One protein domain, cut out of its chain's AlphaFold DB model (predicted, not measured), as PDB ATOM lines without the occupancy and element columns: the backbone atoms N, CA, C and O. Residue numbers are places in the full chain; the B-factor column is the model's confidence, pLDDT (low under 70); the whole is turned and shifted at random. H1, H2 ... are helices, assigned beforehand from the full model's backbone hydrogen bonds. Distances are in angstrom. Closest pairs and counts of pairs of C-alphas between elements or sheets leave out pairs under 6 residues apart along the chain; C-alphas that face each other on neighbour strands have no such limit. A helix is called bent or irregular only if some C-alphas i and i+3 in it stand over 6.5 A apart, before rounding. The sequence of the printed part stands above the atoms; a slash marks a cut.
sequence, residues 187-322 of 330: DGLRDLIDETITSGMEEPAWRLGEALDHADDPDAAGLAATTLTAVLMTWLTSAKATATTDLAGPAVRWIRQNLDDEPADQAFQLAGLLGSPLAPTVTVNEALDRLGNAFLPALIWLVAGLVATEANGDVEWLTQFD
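Overview. This is residues 187 to 322 of the 330 residues of an uncharacterized protein of Micromonospora craterilacus (UniProt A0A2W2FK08). A kinked helix, H6, runs through the middle of a crowd of crossed helices, with its stretch from residue 293 to 309 as the core and the other six helices packed round it. Long H3 runs along one side and makes much of the longest axis; H2 folds back on its first part as a hairpin whose tip, residues 214 to 219, sticks out at one end. H4 and H5, a hairpin, cover another side of H6, while H1 and H7 lie on yet another. The 136 printed residues hold seven named helices, H1 to H7 in order, and no named strand: the class is all helix. The whole is compact, with a radius of gyration of the C-alphas of 13.7 A and spans of 43 by 30 by 28 A.

Arrangement. Start with H1, residues 187 to 199, which with residues 193 to 197 alone touches the hub H6, residues 284 to 310; their closest C-alphas, of Ile 193 and Ala 304, are 5.4 A apart. Next look at H2, residues 203 to 213, which forms a helical hairpin with H3, residues 218 to 242, the closest C-alphas being those of Leu 212 and Ala 221, 5.2 A apart. H3 touches H6 at a steep tilt of 48 degrees, the same way, with residues 225 to 236 alone; C-alphas 232 and 299 are the closest, at 6.5 A. H4, residues 248 to 258, and H5, residues 261 to 274, are a helical hairpin at a shallow tilt of 20 degrees, opposite ways, with Arg 256 and Ala 264 closest, their C-alphas 5.0 A apart. H4 is about perpendicular to H6, at 86 degrees, and touches it; the C-alphas of Ala 251 and Gly 305 come to 4.1 A. H5 touches H6 too, with the C-alphas of Ala 267 and Ala 298 closest, at 4.5 A. H7, residues 315 to 321, touches H3, with C-alphas 235 and 321 closest at 5.4 A, and is apart from H5. In H1, H3 and H4 every O i to N i+4 pair is within hydrogen-bond range, against 5 of 7 in H2, 6 of 10 in H5, 18 of 23 in H6 and 0 of 3 in H7, where 3 of 4 O i to N i+3 pairs are.

Along the chain. Find C-alpha 187 at (119.473, 120.224, 133.498), where H1 begins. From C-alpha 218 at (135.923, 128.974, 119.850), H3 runs 36.1 A. H6 spans 24.5 A with a kink of 114 degrees near residue 291; it is irregular, C-alphas 290 and 293 being 9.2 A apart, as is H5, with C-alphas 269 and 272 7.4 A apart. H7 ends at C-alpha 321, (108.994, 121.091, 126.740).

Size, cuts and confidence. The two C-alphas farthest apart, of Asp 216 and Thr 244, are 44.3 A apart. The printed part has no cut, and no link is long. Look for pLDDT under 70 at residues 211 to 212, 214 to 224, 226 to 227 and 284 to 285.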
ATOM      1  N   ASP A 187     119.359 120.185 132.037       78.31
ATOM      2  CA  ASP A 187     119.473 120.224 133.498       78.31
ATOM      3  C   ASP A 187     120.316 121.414 133.984       78.31
ATOM      4  O   ASP A 187     119.849 122.184 134.818       78.31
ATOM      5  N   GLY A 188     121.499 121.662 133.411       80.12
ATOM      6  CA  GLY A 188     122.318 122.806 133.838       80.12
ATOM      7  C   GLY A 188     121.730 124.162 133.439       80.12
ATOM      8  O   GLY A 188     121.887 125.145 134.163       80.12
ATOM      9  N   LEU A 189     120.970 124.226 132.338       86.94
ATOM     10  CA  LEU A 189     120.164 125.409 132.027       86.94
ATOM     11  C   LEU A 189     119.071 125.647 133.076       86.94
ATOM     12  O   LEU A 189     118.830 126.798 133.440       86.94
ATOM     13  N   ARG A 190     118.419 124.592 133.579       90.81
ATOM     14  CA  ARG A 190     117.427 124.725 134.659       90.81
ATOM     15  C   ARG A 190     118.059 125.181 135.955       90.81
ATOM     16  O   ARG A 190     117.492 126.072 136.574       90.81
ATOM     17  N   ASP A 191     119.217 124.644 136.325       86.44
ATOM     18  CA  ASP A 191     119.948 125.093 137.513       86.44
ATOM     19  C   ASP A 191     120.301 126.583 137.408       86.44
ATOM     20  O   ASP A 191     120.143 127.339 138.367       86.44
ATOM     21  N   LEU A 192     120.693 127.043 136.216       88.38
ATOM     22  CA  LEU A 192     120.970 128.456 135.963       88.38
ATOM     23  C   LEU A 192     119.715 129.339 136.055       88.38
ATOM     24  O   LEU A 192     119.761 130.459 136.579       88.38
ATOM     25  N   ILE A 193     118.589 128.850 135.537       93.50
ATOM     26  CA  ILE A 193     117.294 129.530 135.631       93.50
ATOM     27  C   ILE A 193     116.825 129.574 137.092       93.50
ATOM     28  O   ILE A 193     116.373 130.627 137.542       93.50
ATOM     29  N   ASP A 194     116.979 128.484 137.845       94.00
ATOM     30  CA  ASP A 194     116.653 128.411 139.274       94.00
ATOM     31  C   ASP A 194     117.524 129.369 140.092       94.00
ATOM     32  O   ASP A 194     117.005 130.118 140.926       94.00
ATOM     33  N   GLU A 195     118.830 129.432 139.793       90.31
ATOM     34  CA  GLU A 195     119.753 130.401 140.393       90.31
ATOM     35  C   GLU A 195     119.276 131.830 140.109       90.31
ATOM     36  O   GLU A 195     119.149 132.617 141.044       90.31
ATOM     37  N   THR A 196     118.930 132.147 138.857       92.44
ATOM     38  CA  THR A 196     118.449 133.479 138.441       92.44
ATOM     39  C   THR A 196     117.154 133.876 139.160       92.44
ATOM     40  O   THR A 196     117.024 135.008 139.636       92.44
ATOM     41  N   ILE A 197     116.193 132.953 139.270       94.81
ATOM     42  CA  ILE A 197     114.913 133.180 139.964       94.81
ATOM     43  C   ILE A 197     115.138 133.365 141.466       94.81
ATOM     44  O   ILE A 197     114.556 134.267 142.073       94.81
ATOM     45  N   THR A 198     115.983 132.527 142.068       92.50
ATOM     46  CA  THR A 198     116.214 132.509 143.517       92.50
ATOM     47  C   THR A 198     117.069 133.684 143.979       92.50
ATOM     48  O   THR A 198     116.811 134.253 145.044       92.50
ATOM     49  N   SER A 199     118.093 134.053 143.208       89.94
ATOM     50  CA  SER A 199     118.986 135.157 143.549       89.94
ATOM     51  C   SER A 199     118.376 136.519 143.227       89.94
ATOM     52  O   SER A 199     118.721 137.492 143.897       89.94
ATOM     53  N   GLY A 200     117.495 136.598 142.219       88.75
ATOM     54  CA  GLY A 200     116.994 137.870 141.694       88.75
ATOM     55  C   GLY A 200     118.130 138.746 141.162       88.75
ATOM     56  O   GLY A 200     118.139 139.949 141.392       88.75
ATOM     57  N   MET A 201     119.136 138.135 140.532       84.81
ATOM     58  CA  MET A 201     120.284 138.843 139.954       84.81
ATOM     59  C   MET A 201     120.454 138.440 138.494       84.81
ATOM     60  O   MET A 201     120.186 137.299 138.129       84.81
ATOM     61  N   GLU A 202     120.907 139.373 137.661       87.38
ATOM     62  CA  GLU A 202     121.153 139.142 136.231       87.38
ATOM     63  C   GLU A 202     122.462 138.376 135.956       87.38
ATOM     64  O   GLU A 202     122.600 137.718 134.926       87.38
ATOM     65  N   GLU A 203     123.402 138.431 136.906       86.12
ATOM     66  CA  GLU A 203     124.766 137.892 136.824       86.12
ATOM     67  C   GLU A 203     124.865 136.401 136.452       86.12
ATOM     68  O   GLU A 203     125.778 136.063 135.694       86.12
ATOM     69  N   PRO A 204     123.981 135.485 136.913       86.56
ATOM     70  CA  PRO A 204     124.054 134.081 136.511       86.56
ATOM     71  C   PRO A 204     123.968 133.915 134.989       86.56
ATOM     72  O   PRO A 204     124.777 133.202 134.399       86.56
ATOM     73  N   ALA A 205     123.066 134.642 134.325       86.12
ATOM     74  CA  ALA A 205     122.902 134.556 132.877       86.12
ATOM     75  C   ALA A 205     124.130 135.088 132.113       86.12
ATOM     76  O   ALA A 205     124.535 134.509 131.104       86.12
ATOM     77  N   TRP A 206     124.768 136.148 132.623       85.88
ATOM     78  CA  TRP A 206     126.008 136.693 132.059       85.88
ATOM     79  C   TRP A 206     127.195 135.746 132.201       85.88
ATOM     80  O   TRP A 206     127.991 135.625 131.271       85.88
ATOM     81  N   ARG A 207     127.279 135.016 133.318       80.75
ATOM     82  CA  ARG A 207     128.350 134.046 133.586       80.75
ATOM     83  C   ARG A 207     128.458 132.985 132.488       80.75
ATOM     84  O   ARG A 207     129.562 132.561 132.163       80.75
ATOM     85  N   LEU A 208     127.329 132.573 131.907       78.38
ATOM     86  CA  LEU A 208     127.308 131.617 130.800       78.38
ATOM     87  C   LEU A 208     127.880 132.222 129.511       78.38
ATOM     88  O   LEU A 208     128.701 131.589 128.855       78.38
ATOM     89  N   GLY A 209     127.487 133.452 129.170       70.81
ATOM     90  CA  GLY A 209     128.038 134.169 128.016       70.81
ATOM     91  C   GLY A 209     129.541 134.420 128.158       70.81
ATOM     92  O   GLY A 209     130.301 134.146 127.236       70.81
ATOM     93  N   GLU A 210     129.988 134.843 129.343       75.62
ATOM     94  CA  GLU A 210     131.413 135.019 129.637       75.62
ATOM     95  C   GLU A 210     132.185 133.698 129.557       75.62
ATOM     96  O   GLU A 210     133.294 133.680 129.031       75.62
ATOM     97  N   ALA A 211     131.618 132.593 130.046       69.81
ATOM     98  CA  ALA A 211     132.255 131.282 129.954       69.81
ATOM     99  C   ALA A 211     132.444 130.830 128.497       69.81
ATOM    100  O   ALA A 211     133.482 130.254 128.178       69.81
ATOM    101  N   LEU A 212     131.480 131.127 127.619       69.38
ATOM    102  CA  LEU A 212     131.574 130.840 126.185       69.38
ATOM    103  C   LEU A 212     132.606 131.743 125.493       69.38
ATOM    104  O   LEU A 212     133.430 131.246 124.731       69.38
ATOM    105  N   ASP A 213     132.627 133.042 125.809       72.12
ATOM    106  CA  ASP A 213     133.592 134.000 125.241       72.12
ATOM    107  C   ASP A 213     135.049 133.703 125.651       72.12
ATOM    108  O   ASP A 213     135.984 134.037 124.922       72.12
ATOM    109  N   HIS A 214     135.253 133.096 126.825       68.56
ATOM    110  CA  HIS A 214     136.575 132.748 127.363       68.56
ATOM    111  C   HIS A 214     136.944 131.272 127.166       68.56
ATOM    112  O   HIS A 214     137.931 130.814 127.748       68.56
ATOM    113  N   ALA A 215     136.166 130.523 126.386       66.56
ATOM    114  CA  ALA A 215     136.482 129.140 126.074       66.56
ATOM    115  C   ALA A 215     137.784 129.044 125.261       66.56
ATOM    116  O   ALA A 215     138.035 129.842 124.357       66.56
ATOM    117  N   ASP A 216     138.605 128.038 125.572       56.78
ATOM    118  CA  ASP A 216     139.870 127.790 124.866       56.78
ATOM    119  C   ASP A 216     139.648 127.341 123.405       56.78
ATOM    120  O   ASP A 216     140.539 127.504 122.569       56.78
ATOM    121  N   ASP A 217     138.461 126.800 123.103       64.25
ATOM    122  CA  ASP A 217     138.028 126.355 121.778       64.25
ATOM    123  C   ASP A 217     136.811 127.182 121.300       64.25
ATOM    124  O   ASP A 217     135.702 127.006 121.823       64.25
ATOM    125  N   PRO A 218     136.993 128.100 120.329       64.12
ATOM    126  CA  PRO A 218     135.923 128.974 119.850       64.12
ATOM    127  C   PRO A 218     134.842 128.234 119.047       64.12
ATOM    128  O   PRO A 218     133.695 128.686 119.032       64.12
ATOM    129  N   ASP A 219     135.167 127.106 118.410       58.50
ATOM    130  CA  ASP A 219     134.207 126.343 117.606       58.50
ATOM    131  C   ASP A 219     133.305 125.506 118.523       58.50
ATOM    132  O   ASP A 219     132.076 125.521 118.377       58.50
ATOM    133  N   ALA A 220     133.887 124.883 119.554       55.88
ATOM    134  CA  ALA A 220     133.124 124.215 120.610       55.88
ATOM    135  C   ALA A 220     132.218 125.202 121.369       55.88
ATOM    136  O   ALA A 220     131.057 124.896 121.657       55.88
ATOM    137  N   ALA A 221     132.704 126.420 121.640       63.00
ATOM    138  CA  ALA A 221     131.899 127.480 122.244       63.00
ATOM    139  C   ALA A 221     130.739 127.918 121.340       63.00
ATOM    140  O   ALA A 221     129.617 128.098 121.819       63.00
ATOM    141  N   GLY A 222     130.972 128.034 120.029       65.94
ATOM    142  CA  GLY A 222     129.926 128.330 119.050       65.94
ATOM    143  C   GLY A 222     128.839 127.250 118.998       65.94
ATOM    144  O   GLY A 222     127.642 127.566 118.987       65.94
ATOM    145  N   LEU A 223     129.232 125.974 119.030       61.84
ATOM    146  CA  LEU A 223     128.301 124.843 119.056       61.84
ATOM    147  C   LEU A 223     127.496 124.797 120.364       61.84
ATOM    148  O   LEU A 223     126.271 124.636 120.335       61.84
ATOM    149  N   ALA A 224     128.157 125.010 121.503       64.25
ATOM    150  CA  ALA A 224     127.510 125.101 122.809       64.25
ATOM    151  C   ALA A 224     126.500 126.259 122.857       64.25
ATOM    152  O   ALA A 224     125.340 126.052 123.216       64.25
ATOM    153  N   ALA A 225     126.896 127.456 122.416       72.44
ATOM    154  CA  ALA A 225     126.017 128.624 122.341       72.44
ATOM    155  C   ALA A 225     124.780 128.355 121.468       72.44
ATOM    156  O   ALA A 225     123.655 128.701 121.845       72.44
ATOM    157  N   THR A 226     124.974 127.692 120.324       69.50
ATOM    158  CA  THR A 226     123.891 127.312 119.406       69.50
ATOM    159  C   THR A 226     122.936 126.309 120.054       69.50
ATOM    160  O   THR A 226     121.717 126.473 119.975       69.50
ATOM    161  N   THR A 227     123.475 125.311 120.751       69.88
ATOM    162  CA  THR A 227     122.698 124.259 121.423       69.88
ATOM    163  C   THR A 227     121.855 124.832 122.561       69.88
ATOM    164  O   THR A 227     120.645 124.608 122.616       69.88
ATOM    165  N   LEU A 228     122.457 125.650 123.429       78.00
ATOM    166  CA  LEU A 228     121.755 126.337 124.516       78.00
ATOM    167  C   LEU A 228     120.644 127.244 123.981       78.00
ATOM    168  O   LEU A 228     119.521 127.235 124.488       78.00
ATOM    169  N   THR A 229     120.948 127.994 122.918       81.56
ATOM    170  CA  THR A 229     119.968 128.844 122.236       81.56
ATOM    171  C   THR A 229     118.789 128.011 121.737       81.56
ATOM    172  O   THR A 229     117.641 128.384 121.971       81.56
ATOM    173  N   ALA A 230     119.043 126.868 121.095       75.19
ATOM    174  CA  ALA A 230     117.995 125.990 120.583       75.19
ATOM    175  C   ALA A 230     117.086 125.447 121.700       75.19
ATOM    176  O   ALA A 230     115.863 125.469 121.546       75.19
ATOM    177  N   VAL A 231     117.649 125.027 122.837       82.12
ATOM    178  CA  VAL A 231     116.870 124.555 123.998       82.12
ATOM    179  C   VAL A 231     115.983 125.670 124.559       82.12
ATOM    180  O   VAL A 231     114.769 125.495 124.671       82.12
ATOM    181  N   LEU A 232     116.553 126.850 124.834       87.62
ATOM    182  CA  LEU A 232     115.810 127.996 125.377       87.62
ATOM    183  C   LEU A 232     114.679 128.438 124.434       87.62
ATOM    184  O   LEU A 232     113.553 128.694 124.866       87.62
ATOM    185  N   MET A 233     114.955 128.484 123.131       82.12
ATOM    186  CA  MET A 233     113.959 128.791 122.102       82.12
ATOM    187  C   MET A 233     112.849 127.736 122.053       82.12
ATOM    188  O   MET A 233     111.669 128.084 121.948       82.12
ATOM    189  N   THR A 234     113.203 126.455 122.161       82.12
ATOM    190  CA  THR A 234     112.237 125.347 122.182       82.12
ATOM    191  C   THR A 234     111.287 125.474 123.371       82.12
ATOM    192  O   THR A 234     110.070 125.442 123.179       82.12
ATOM    193  N   TRP A 235     111.804 125.732 124.573       89.75
ATOM    194  CA  TRP A 235     110.978 125.973 125.760       89.75
ATOM    195  C   TRP A 235     110.033 127.172 125.602       89.75
ATOM    196  O   TRP A 235     108.831 127.043 125.837       89.75
ATOM    197  N   LEU A 236     110.537 128.325 125.148       89.69
ATOM    198  CA  LEU A 236     109.723 129.538 124.970       89.69
ATOM    199  C   LEU A 236     108.603 129.337 123.938       89.69
ATOM    200  O   LEU A 236     107.448 129.707 124.168       89.69
ATOM    201  N   THR A 237     108.934 128.746 122.790       84.88
ATOM    202  CA  THR A 237     107.968 128.527 121.706       84.88
ATOM    203  C   THR A 237     106.944 127.441 122.039       84.88
ATOM    204  O   THR A 237     105.765 127.616 121.722       84.88
ATOM    205  N   SER A 238     107.343 126.376 122.738       83.94
ATOM    206  CA  SER A 238     106.443 125.300 123.180       83.94
ATOM    207  C   SER A 238     105.490 125.763 124.283       83.94
ATOM    208  O   SER A 238     104.284 125.499 124.223       83.94
ATOM    209  N   ALA A 239     105.985 126.554 125.239       89.31
ATOM    210  CA  ALA A 239     105.143 127.208 126.238       89.31
ATOM    211  C   ALA A 239     104.107 128.132 125.578       89.31
ATOM    212  O   ALA A 239     102.920 128.079 125.898       89.31
ATOM    213  N   LYS A 240     104.516 128.929 124.582       89.38
ATOM    214  CA  LYS A 240     103.577 129.749 123.800       89.38
ATOM    215  C   LYS A 240     102.531 128.908 123.072       89.38
ATOM    216  O   LYS A 240     101.364 129.288 123.064       89.38
ATOM    217  N   ALA A 241     102.931 127.812 122.428       83.75
ATOM    218  CA  ALA A 241     102.022 126.973 121.646       83.75
ATOM    219  C   ALA A 241     100.917 126.335 122.506       83.75
ATOM    220  O   ALA A 241      99.810 126.104 122.020       83.75
ATOM    221  N   THR A 242     101.210 126.079 123.781       84.50
ATOM    222  CA  THR A 242     100.282 125.462 124.740       84.50
ATOM    223  C   THR A 242      99.478 126.479 125.556       84.50
ATOM    224  O   THR A 242      98.450 126.126 126.143       84.50
ATOM    225  N   ALA A 243      99.886 127.749 125.570       86.38
ATOM    226  CA  ALA A 243      99.230 128.790 126.346       86.38
ATOM    227  C   ALA A 243      97.929 129.310 125.717       86.38
ATOM    228  O   ALA A 243      97.779 129.461 124.506       86.38
ATOM    229  N   THR A 244      96.977 129.652 126.588       79.88
ATOM    230  CA  THR A 244      95.693 130.280 126.215       79.88
ATOM    231  C   THR A 244      95.613 131.755 126.620       79.88
ATOM    232  O   THR A 244      94.640 132.442 126.301       79.88
ATOM    233  N   THR A 245      96.639 132.246 127.314       85.62
ATOM    234  CA  THR A 245      96.748 133.590 127.888       85.62
ATOM    235  C   THR A 245      98.048 134.266 127.453       85.62
ATOM    236  O   THR A 245      98.942 133.629 126.906       85.62
ATOM    237  N   ASP A 246      98.145 135.579 127.675       89.44
ATOM    238  CA  ASP A 246      99.375 136.339 127.430       89.44
ATOM    239  C   ASP A 246     100.476 135.923 128.416       89.44
ATOM    240  O   ASP A 246     100.349 136.176 129.614       89.44
ATOM    241  N   LEU A 247     101.543 135.309 127.898       92.50
ATOM    242  CA  LEU A 247     102.728 134.911 128.666       92.50
ATOM    243  C   LEU A 247     103.772 136.029 128.753       92.50
ATOM    244  O   LEU A 247     104.489 136.167 129.743       92.50
ATOM    245  N   ALA A 248     103.872 136.843 127.703       92.25
ATOM    246  CA  ALA A 248     104.985 137.760 127.530       92.25
ATOM    247  C   ALA A 248     104.902 138.960 128.481       92.25
ATOM    248  O   ALA A 248     105.906 139.374 129.062       92.25
ATOM    249  N   GLY A 249     103.700 139.519 128.655       93.75
ATOM    250  CA  GLY A 249     103.471 140.654 129.548       93.75
ATOM    251  C   GLY A 249     103.832 140.359 131.010       93.75
ATOM    252  O   GLY A 249     104.568 141.147 131.612       93.75
ATOM    253  N   PRO A 250     103.327 139.261 131.607       96.62
ATOM    254  CA  PRO A 250     103.716 138.829 132.947       96.62
ATOM    255  C   PRO A 250     105.214 138.544 133.080       96.62
ATOM    256  O   PRO A 250     105.826 139.091 133.998       96.62
ATOM    257  N   ALA A 251     105.809 137.781 132.155       96.88
ATOM    258  CA  ALA A 251     107.224 137.412 132.215       96.88
ATOM    259  C   ALA A 251     108.146 138.645 132.193       96.88
ATOM    260  O   ALA A 251     108.962 138.826 133.094       96.88
ATOM    261  N   VAL A 252     107.963 139.566 131.237       97.25
ATOM    262  CA  VAL A 252     108.779 140.796 131.149       97.25
ATOM    263  C   VAL A 252     108.574 141.698 132.368       97.25
ATOM    264  O   VAL A 252     109.514 142.331 132.850       97.25
ATOM    265  N   ARG A 253     107.351 141.751 132.911       97.00
ATOM    266  CA  ARG A 253     107.088 142.504 134.143       97.00
ATOM    267  C   ARG A 253     107.811 141.893 135.338       97.00
ATOM    268  O   ARG A 253     108.306 142.652 136.166       97.00
ATOM    269  N   TRP A 254     107.861 140.566 135.431       97.81
ATOM    270  CA  TRP A 254     108.614 139.882 136.475       97.81
ATOM    271  C   TRP A 254     110.104 140.213 136.371       97.81
ATOM    272  O   TRP A 254     110.686 140.618 137.375       97.81
ATOM    273  N   ILE A 255     110.684 140.156 135.166       97.62
ATOM    274  CA  ILE A 255     112.093 140.517 134.928       97.62
ATOM    275  C   ILE A 255     112.348 141.940 135.416       97.62
ATOM    276  O   ILE A 255     113.218 142.151 136.246       97.62
ATOM    277  N   ARG A 256     111.508 142.904 135.021       97.12
ATOM    278  CA  ARG A 256     111.661 144.302 135.448       97.12
ATOM    279  C   ARG A 256     111.590 144.500 136.963       97.12
ATOM    280  O   ARG A 256     112.203 145.411 137.503       97.12
ATOM    281  N   GLN A 257     110.784 143.694 137.647       96.38
ATOM    282  CA  GLN A 257     110.594 143.801 139.093       96.38
ATOM    283  C   GLN A 257     111.723 143.162 139.899       96.38
ATOM    284  O   GLN A 257     111.912 143.557 141.049       96.38
ATOM    285  N   ASN A 258     112.417 142.175 139.330       95.44
ATOM    286  CA  ASN A 258     113.381 141.353 140.060       95.44
ATOM    287  C   ASN A 258     114.821 141.522 139.563       95.44
ATOM    288  O   ASN A 258     115.723 141.325 140.360       95.44
ATOM    289  N   LEU A 259     115.030 141.893 138.297       93.06
ATOM    290  CA  LEU A 259     116.335 142.007 137.635       93.06
ATOM    291  C   LEU A 259     116.624 143.424 137.091       93.06
ATOM    292  O   LEU A 259     117.615 143.598 136.405       93.06
ATOM    293  N   ASP A 260     115.784 144.425 137.377       93.06
ATOM    294  CA  ASP A 260     115.862 145.814 136.875       93.06
ATOM    295  C   ASP A 260     115.427 146.048 135.402       93.06
ATOM    296  O   ASP A 260     114.939 145.163 134.692       93.06
ATOM    297  N   ASP A 261     115.486 147.316 134.969       93.75
ATOM    298  CA  ASP A 261     114.939 147.798 133.693       93.75
ATOM    299  C   ASP A 261     115.738 147.319 132.465       93.75
ATOM    300  O   ASP A 261     115.140 147.036 131.426       93.75
ATOM    301  N   GLU A 262     117.065 147.201 132.570       94.88
ATOM    302  CA  GLU A 262     117.931 146.852 131.436       94.88
ATOM    303  C   GLU A 262     117.723 145.400 130.953       94.88
ATOM    304  O   GLU A 262     117.395 145.226 129.770       94.88
ATOM    305  N   PRO A 263     117.761 144.366 131.819       94.44
ATOM    306  CA  PRO A 263     117.384 143.001 131.440       94.44
ATOM    307  C   PRO A 263     115.972 142.893 130.877       94.44
ATOM    308  O   PRO A 263     115.721 142.132 129.940       94.44
ATOM    309  N   ALA A 264     115.032 143.675 131.418       95.75
ATOM    310  CA  ALA A 264     113.656 143.678 130.942       95.75
ATOM    311  C   ALA A 264     113.543 144.231 129.516       95.75
ATOM    312  O   ALA A 264     112.805 143.673 128.704       95.75
ATOM    313  N   ASP A 265     114.272 145.298 129.197       94.94
ATOM    314  CA  ASP A 265     114.270 145.906 127.866       94.94
ATOM    315  C   ASP A 265     114.981 145.023 126.827       94.94
ATOM    316  O   ASP A 265     114.531 144.943 125.676       94.94
ATOM    317  N   GLN A 266     116.038 144.313 127.237       95.00
ATOM    318  CA  GLN A 266     116.745 143.326 126.412       95.00
ATOM    319  C   GLN A 266     115.871 142.088 126.152       95.00
ATOM    320  O   GLN A 266     115.644 141.727 124.994       95.00
ATOM    321  N   ALA A 267     115.270 141.500 127.192       95.38
ATOM    322  CA  ALA A 267     114.330 140.383 127.059       95.38
ATOM    323  C   ALA A 267     113.071 140.767 126.258       95.38
ATOM    324  O   ALA A 267     112.530 139.954 125.505       95.38
ATOM    325  N   PHE A 268     112.622 142.026 126.345       95.06
ATOM    326  CA  PHE A 268     111.489 142.520 125.559       95.06
ATOM    327  C   PHE A 268     111.745 142.484 124.044       95.06
ATOM    328  O   PHE A 268     110.795 142.285 123.282       95.06
ATOM    329  N   GLN A 269     113.003 142.596 123.591       91.62
ATOM    330  CA  GLN A 269     113.342 142.415 122.170       91.62
ATOM    331  C   GLN A 269     112.980 141.008 121.669       91.62
ATOM    332  O   GLN A 269     112.643 140.841 120.499       91.62
ATOM    333  N   LEU A 270     113.006 140.013 122.562       92.00
ATOM    334  CA  LEU A 270     112.740 138.603 122.271       92.00
ATOM    335  C   LEU A 270     111.324 138.161 122.680       92.00
ATOM    336  O   LEU A 270     110.894 137.058 122.351       92.00
ATOM    337  N   ALA A 271     110.539 139.027 123.328       91.44
ATOM    338  CA  ALA A 271     109.202 138.704 123.836       91.44
ATOM    339  C   ALA A 271     108.175 138.330 122.741       91.44
ATOM    340  O   ALA A 271     107.105 137.791 123.041       91.44
ATOM    341  N   GLY A 272     108.491 138.561 121.462       86.12
ATOM    342  CA  GLY A 272     107.717 138.043 120.326       86.12
ATOM    343  C   GLY A 272     107.671 136.507 120.280       86.12
ATOM    344  O   GLY A 272     106.667 135.927 119.844       86.12
ATOM    345  N   LEU A 273     108.697 135.840 120.825       82.69
ATOM    346  CA  LEU A 273     108.753 134.382 120.990       82.69
ATOM    347  C   LEU A 273     107.647 133.854 121.903       82.69
ATOM    348  O   LEU A 273     107.139 132.769 121.654       82.69
ATOM    349  N   LEU A 274     107.205 134.664 122.871       86.44
ATOM    350  CA  LEU A 274     106.061 134.400 123.749       86.44
ATOM    351  C   LEU A 274     104.742 135.000 123.227       86.44
ATOM    352  O   LEU A 274     103.706 134.904 123.876       86.44
ATOM    353  N   GLY A 275     104.755 135.595 122.030       81.00
ATOM    354  CA  GLY A 275     103.556 136.109 121.371       81.00
ATOM    355  C   GLY A 275     103.170 137.537 121.752       81.00
ATOM    356  O   GLY A 275     102.048 137.940 121.454       81.00
ATOM    357  N   SER A 276     104.075 138.318 122.357       87.12
ATOM    358  CA  SER A 276     103.813 139.735 122.633       87.12
ATOM    359  C   SER A 276     103.490 140.499 121.339       87.12
ATOM    360  O   SER A 276     104.336 140.549 120.444       87.12
ATOM    361  N   PRO A 277     102.327 141.171 121.236       81.19
ATOM    362  CA  PRO A 277     102.001 142.013 120.084       81.19
ATOM    363  C   PRO A 277     102.751 143.352 120.098       81.19
ATOM    364  O   PRO A 277     102.685 144.104 119.129       81.19
ATOM    365  N   LEU A 278     103.414 143.678 121.213       84.94
ATOM    366  CA  LEU A 278     104.165 144.917 121.399       84.94
ATOM    367  C   LEU A 278     105.669 144.726 121.180       84.94
ATOM    368  O   LEU A 278     106.391 145.718 121.092       84.94
ATOM    369  N   ALA A 279     106.138 143.476 121.117       86.31
ATOM    370  CA  ALA A 279     107.541 143.191 120.875       86.31
ATOM    371  C   ALA A 279     107.938 143.598 119.445       86.31
ATOM    372  O   ALA A 279     107.124 143.492 118.518       86.31
ATOM    373  N   PRO A 280     109.184 144.052 119.238       82.50
ATOM    374  CA  PRO A 280     109.701 144.331 117.908       82.50
ATOM    375  C   PRO A 280     109.575 143.110 116.992       82.50
ATOM    376  O   PRO A 280     109.885 141.987 117.378       82.50
ATOM    377  N   THR A 281     109.135 143.327 115.753       78.50
ATOM    378  CA  THR A 281     109.117 142.276 114.728       78.50
ATOM    379  C   THR A 281     110.503 142.206 114.100       78.50
ATOM    380  O   THR A 281     110.800 142.949 113.167       78.50
ATOM    381  N   VAL A 282     111.369 141.378 114.676       75.62
ATOM    382  CA  VAL A 282     112.750 141.176 114.224       75.62
ATOM    383  C   VAL A 282     113.008 139.700 113.964       75.62
ATOM    384  O   VAL A 282     112.413 138.831 114.605       75.62
ATOM    385  N   THR A 283     113.880 139.416 113.004       75.19
ATOM    386  CA  THR A 283     114.403 138.057 112.805       75.19
ATOM    387  C   THR A 283     115.392 137.690 113.917       75.19
ATOM    388  O   THR A 283     115.903 138.566 114.613       75.19
ATOM    389  N   VAL A 284     115.697 136.396 114.077       67.50
ATOM    390  CA  VAL A 284     116.695 135.926 115.059       67.50
ATOM    391  C   VAL A 284     118.064 136.570 114.807       67.50
ATOM    392  O   VAL A 284     118.673 137.065 115.746       67.50
ATOM    393  N   ASN A 285     118.494 136.665 113.543       69.12
ATOM    394  CA  ASN A 285     119.763 137.308 113.182       69.12
ATOM    395  C   ASN A 285     119.774 138.803 113.530       69.12
ATOM    396  O   ASN A 285     120.736 139.291 114.104       69.12
ATOM    397  N   GLU A 286     118.682 139.529 113.265       78.00
ATOM    398  CA  GLU A 286     118.581 140.947 113.643       78.00
ATOM    399  C   GLU A 286     118.547 141.152 115.163       78.00
ATOM    400  O   GLU A 286     119.025 142.172 115.658       78.00
ATOM    401  N   ALA A 287     117.956 140.218 115.912       78.19
ATOM    402  CA  ALA A 287     117.971 140.254 117.368       78.19
ATOM    403  C   ALA A 287     119.379 139.987 117.916       78.19
ATOM    404  O   ALA A 287     119.813 140.690 118.827       78.19
ATOM    405  N   LEU A 288     120.103 139.035 117.324       76.38
ATOM    406  CA  LEU A 288     121.491 138.721 117.656       76.38
ATOM    407  C   LEU A 288     122.424 139.903 117.351       76.38
ATOM    408  O   LEU A 288     123.190 140.305 118.221       76.38
ATOM    409  N   ASP A 289     122.276 140.551 116.192       82.06
ATOM    410  CA  ASP A 289     123.041 141.754 115.828       82.06
ATOM    411  C   ASP A 289     122.791 142.935 116.783       82.06
ATOM    412  O   ASP A 289     123.686 143.741 117.045       82.06
ATOM    413  N   ARG A 290     121.560 143.078 117.293       88.88
ATOM    414  CA  ARG A 290     121.183 144.177 118.200       88.88
ATOM    415  C   ARG A 290     121.612 143.942 119.638       88.88
ATOM    416  O   ARG A 290     121.995 144.897 120.309       88.88
ATOM    417  N   LEU A 291     121.458 142.712 120.119       87.94
ATOM    418  CA  LEU A 291     121.731 142.353 121.509       87.94
ATOM    419  C   LEU A 291     123.203 141.984 121.718       87.94
ATOM    420  O   LEU A 291     123.714 142.171 122.821       87.94
ATOM    421  N   GLY A 292     123.898 141.498 120.685       89.62
ATOM    422  CA  GLY A 292     125.273 141.016 120.792       89.62
ATOM    423  C   GLY A 292     125.398 140.006 121.932       89.62
ATOM    424  O   GLY A 292     124.619 139.057 122.022       89.62
ATOM    425  N   ASN A 293     126.311 140.273 122.865       87.12
ATOM    426  CA  ASN A 293     126.558 139.415 124.027       87.12
ATOM    427  C   ASN A 293     125.348 139.305 124.976       87.12
ATOM    428  O   ASN A 293     125.272 138.354 125.746       87.12
ATOM    429  N   ALA A 294     124.378 140.226 124.904       92.12
ATOM    430  CA  ALA A 294     123.145 140.161 125.691       92.12
ATOM    431  C   ALA A 294     122.106 139.179 125.122       92.12
ATOM    432  O   ALA A 294     121.079 138.950 125.757       92.12
ATOM    433  N   PHE A 295     122.329 138.601 123.936       91.12
ATOM    434  CA  PHE A 295     121.341 137.742 123.282       91.12
ATOM    435  C   PHE A 295     121.002 136.494 124.111       91.12
ATOM    436  O   PHE A 295     119.831 136.235 124.396       91.12
ATOM    437  N   LEU A 296     122.022 135.744 124.534       88.88
ATOM    438  CA  LEU A 296     121.836 134.529 125.327       88.88
ATOM    439  C   LEU A 296     121.320 134.834 126.753       88.88
ATOM    440  O   LEU A 296     120.339 134.204 127.158       88.88
ATOM    441  N   PRO A 297     121.854 135.838 127.482       94.38
ATOM    442  CA  PRO A 297     121.268 136.285 128.746       94.38
ATOM    443  C   PRO A 297     119.795 136.690 128.640       94.38
ATOM    444  O   PRO A 297     118.981 136.284 129.470       94.38
ATOM    445  N   ALA A 298     119.415 137.408 127.580       95.94
ATOM    446  CA  ALA A 298     118.035 137.827 127.361       95.94
ATOM    447  C   ALA A 298     117.069 136.644 127.186       95.94
ATOM    448  O   ALA A 298     115.936 136.712 127.669       95.94
ATOM    449  N   LEU A 299     117.500 135.550 126.544       94.56
ATOM    450  CA  LEU A 299     116.716 134.312 126.468       94.56
ATOM    451  C   LEU A 299     116.550 133.663 127.847       94.56
ATOM    452  O   LEU A 299     115.435 133.277 128.203       94.56
ATOM    453  N   ILE A 300     117.625 133.587 128.635       95.38
ATOM    454  CA  ILE A 300     117.606 133.003 129.985       95.38
ATOM    455  C   ILE A 300     116.658 133.784 130.895       95.38
ATOM    456  O   ILE A 300     115.799 133.182 131.539       95.38
ATOM    457  N   TRP A 301     116.738 135.117 130.913       97.75
ATOM    458  CA  TRP A 301     115.827 135.932 131.720       97.75
ATOM    459  C   TRP A 301     114.379 135.806 131.264       97.75
ATOM    460  O   TRP A 301     113.475 135.804 132.098       97.75
ATOM    461  N   LEU A 302     114.139 135.673 129.957       96.81
ATOM    462  CA  LEU A 302     112.792 135.472 129.436       96.81
ATOM    463  C   LEU A 302     112.204 134.127 129.884       96.81
ATOM    464  O   LEU A 302     111.037 134.084 130.276       96.81
ATOM    465  N   VAL A 303     113.009 133.058 129.897       97.19
ATOM    466  CA  VAL A 303     112.603 131.757 130.452       97.19
ATOM    467  C   VAL A 303     112.420 131.835 131.970       97.19
ATOM    468  O   VAL A 303     111.421 131.334 132.481       97.19
ATOM    469  N   ALA A 304     113.306 132.517 132.698       97.38
ATOM    470  CA  ALA A 304     113.170 132.717 134.141       97.38
ATOM    471  C   ALA A 304     111.877 133.463 134.495       97.38
ATOM    472  O   ALA A 304     111.119 133.021 135.358       97.38
ATOM    473  N   GLY A 305     111.571 134.545 133.772       97.25
ATOM    474  CA  GLY A 305     110.318 135.278 133.916       97.25
ATOM    475  C   GLY A 305     109.099 134.413 133.616       97.25
ATOM    476  O   GLY A 305     108.132 134.458 134.371       97.25
ATOM    477  N   LEU A 306     109.162 133.591 132.566       97.44
ATOM    478  CA  LEU A 306     108.104 132.642 132.216       97.44
ATOM    479  C   LEU A 306     107.859 131.619 133.339       97.44
ATOM    480  O   LEU A 306     106.722 131.456 133.776       97.44
ATOM    481  N   VAL A 307     108.909 130.954 133.826       97.25
ATOM    482  CA  VAL A 307     108.815 129.951 134.902       97.25
ATOM    483  C   VAL A 307     108.316 130.589 136.197       97.25
ATOM    484  O   VAL A 307     107.439 130.043 136.873       97.25
ATOM    485  N   ALA A 308     108.814 131.777 136.532       96.56
ATOM    486  CA  ALA A 308     108.386 132.492 137.723       96.56
ATOM    487  C   ALA A 308     106.889 132.838 137.697       96.56
ATOM    488  O   ALA A 308     106.240 132.801 138.745       96.56
ATOM    489  N   THR A 309     106.322 133.145 136.524       96.25
ATOM    490  CA  THR A 309     104.908 133.533 136.408       96.25
ATOM    491  C   THR A 309     103.956 132.369 136.159       96.25
ATOM    492  O   THR A 309     102.877 132.353 136.748       96.25
ATOM    493  N   GLU A 310     104.332 131.399 135.326       95.00
ATOM    494  CA  GLU A 310     103.444 130.292 134.931       95.00
ATOM    495  C   GLU A 310     103.590 129.067 135.836       95.00
ATOM    496  O   GLU A 310     102.608 128.377 136.117       95.00
ATOM    497  N   ALA A 311     104.799 128.818 136.343       93.31
ATOM    498  CA  ALA A 311     105.112 127.663 137.180       93.31
ATOM    499  C   ALA A 311     105.355 128.032 138.653       93.31
ATOM    500  O   ALA A 311     105.725 127.179 139.453       93.31
ATOM    501  N   ASN A 312     105.131 129.293 139.045       93.19
ATOM    502  CA  ASN A 312     105.453 129.817 140.381       93.19
ATOM    503  C   ASN A 312     106.917 129.561 140.793       93.19
ATOM    504  O   ASN A 312     107.194 129.324 141.970       93.19
ATOM    505  N   GLY A 313     107.837 129.594 139.827       92.56
ATOM    506  CA  GLY A 313     109.263 129.354 140.053       92.56
ATOM    507  C   GLY A 313     109.689 127.885 139.999       92.56
ATOM    508  O   GLY A 313     110.865 127.614 140.193       92.56
ATOM    509  N   ASP A 314     108.784 126.939 139.733       94.00
ATOM    510  CA  ASP A 314     109.140 125.522 139.599       94.00
ATOM    511  C   ASP A 314     109.810 125.239 138.243       94.00
ATOM    512  O   ASP A 314     109.134 125.089 137.223       94.00
ATOM    513  N   VAL A 315     111.145 125.179 138.220       93.94
ATOM    514  CA  VAL A 315     111.932 124.950 136.993       93.94
ATOM    515  C   VAL A 315     111.719 123.568 136.370       93.94
ATOM    516  O   VAL A 315     111.880 123.421 135.156       93.94
ATOM    517  N   GLU A 316     111.276 122.573 137.145       92.19
ATOM    518  CA  GLU A 316     110.959 121.230 136.633       92.19
ATOM    519  C   GLU A 316     109.786 121.257 135.649       92.19
ATOM    520  O   GLU A 316     109.654 120.373 134.801       92.19
ATOM    521  N   TRP A 317     108.959 122.306 135.687       94.00
ATOM    522  CA  TRP A 317     107.913 122.543 134.696       94.00
ATOM    523  C   TRP A 317     108.459 122.594 133.260       94.00
ATOM    524  O   TRP A 317     107.736 122.240 132.330       94.00
ATOM    525  N   LEU A 318     109.727 122.970 133.056       90.56
ATOM    526  CA  LEU A 318     110.340 123.017 131.725       90.56
ATOM    527  C   LEU A 318     110.559 121.632 131.101       90.56
ATOM    528  O   LEU A 318     110.604 121.535 129.879       90.56
ATOM    529  N   THR A 319     110.632 120.562 131.902       87.81
ATOM    530  CA  THR A 319     110.860 119.185 131.410       87.81
ATOM    531  C   THR A 319     109.813 118.722 130.400       87.81
ATOM    532  O   THR A 319     110.114 117.939 129.507       87.81
ATOM    533  N   GLN A 320     108.583 119.236 130.487       85.88
ATOM    534  CA  GLN A 320     107.509 118.900 129.547       85.88
ATOM    535  C   GLN A 320     107.719 119.486 128.139       85.88
ATOM    536  O   GLN A 320     106.977 119.143 127.224       85.88
ATOM    537  N   PHE A 321     108.659 120.421 127.995       84.88
ATOM    538  CA  PHE A 321     108.994 121.091 126.740       84.88
ATOM    539  C   PHE A 321     110.387 120.726 126.250       84.88
ATOM    540  O   PHE A 321     110.891 121.375 125.331       84.88
ATOM    541  N   ASP A 322     111.037 119.760 126.895       77.75
ATOM    542  CA  ASP A 322     112.333 119.314 126.428       77.75
ATOM    543  C   ASP A 322     112.239 118.876 124.981       77.75
ATOM    544  O   ASP A 322     111.263 118.220 124.611       77.75
TER     545      ASP A 322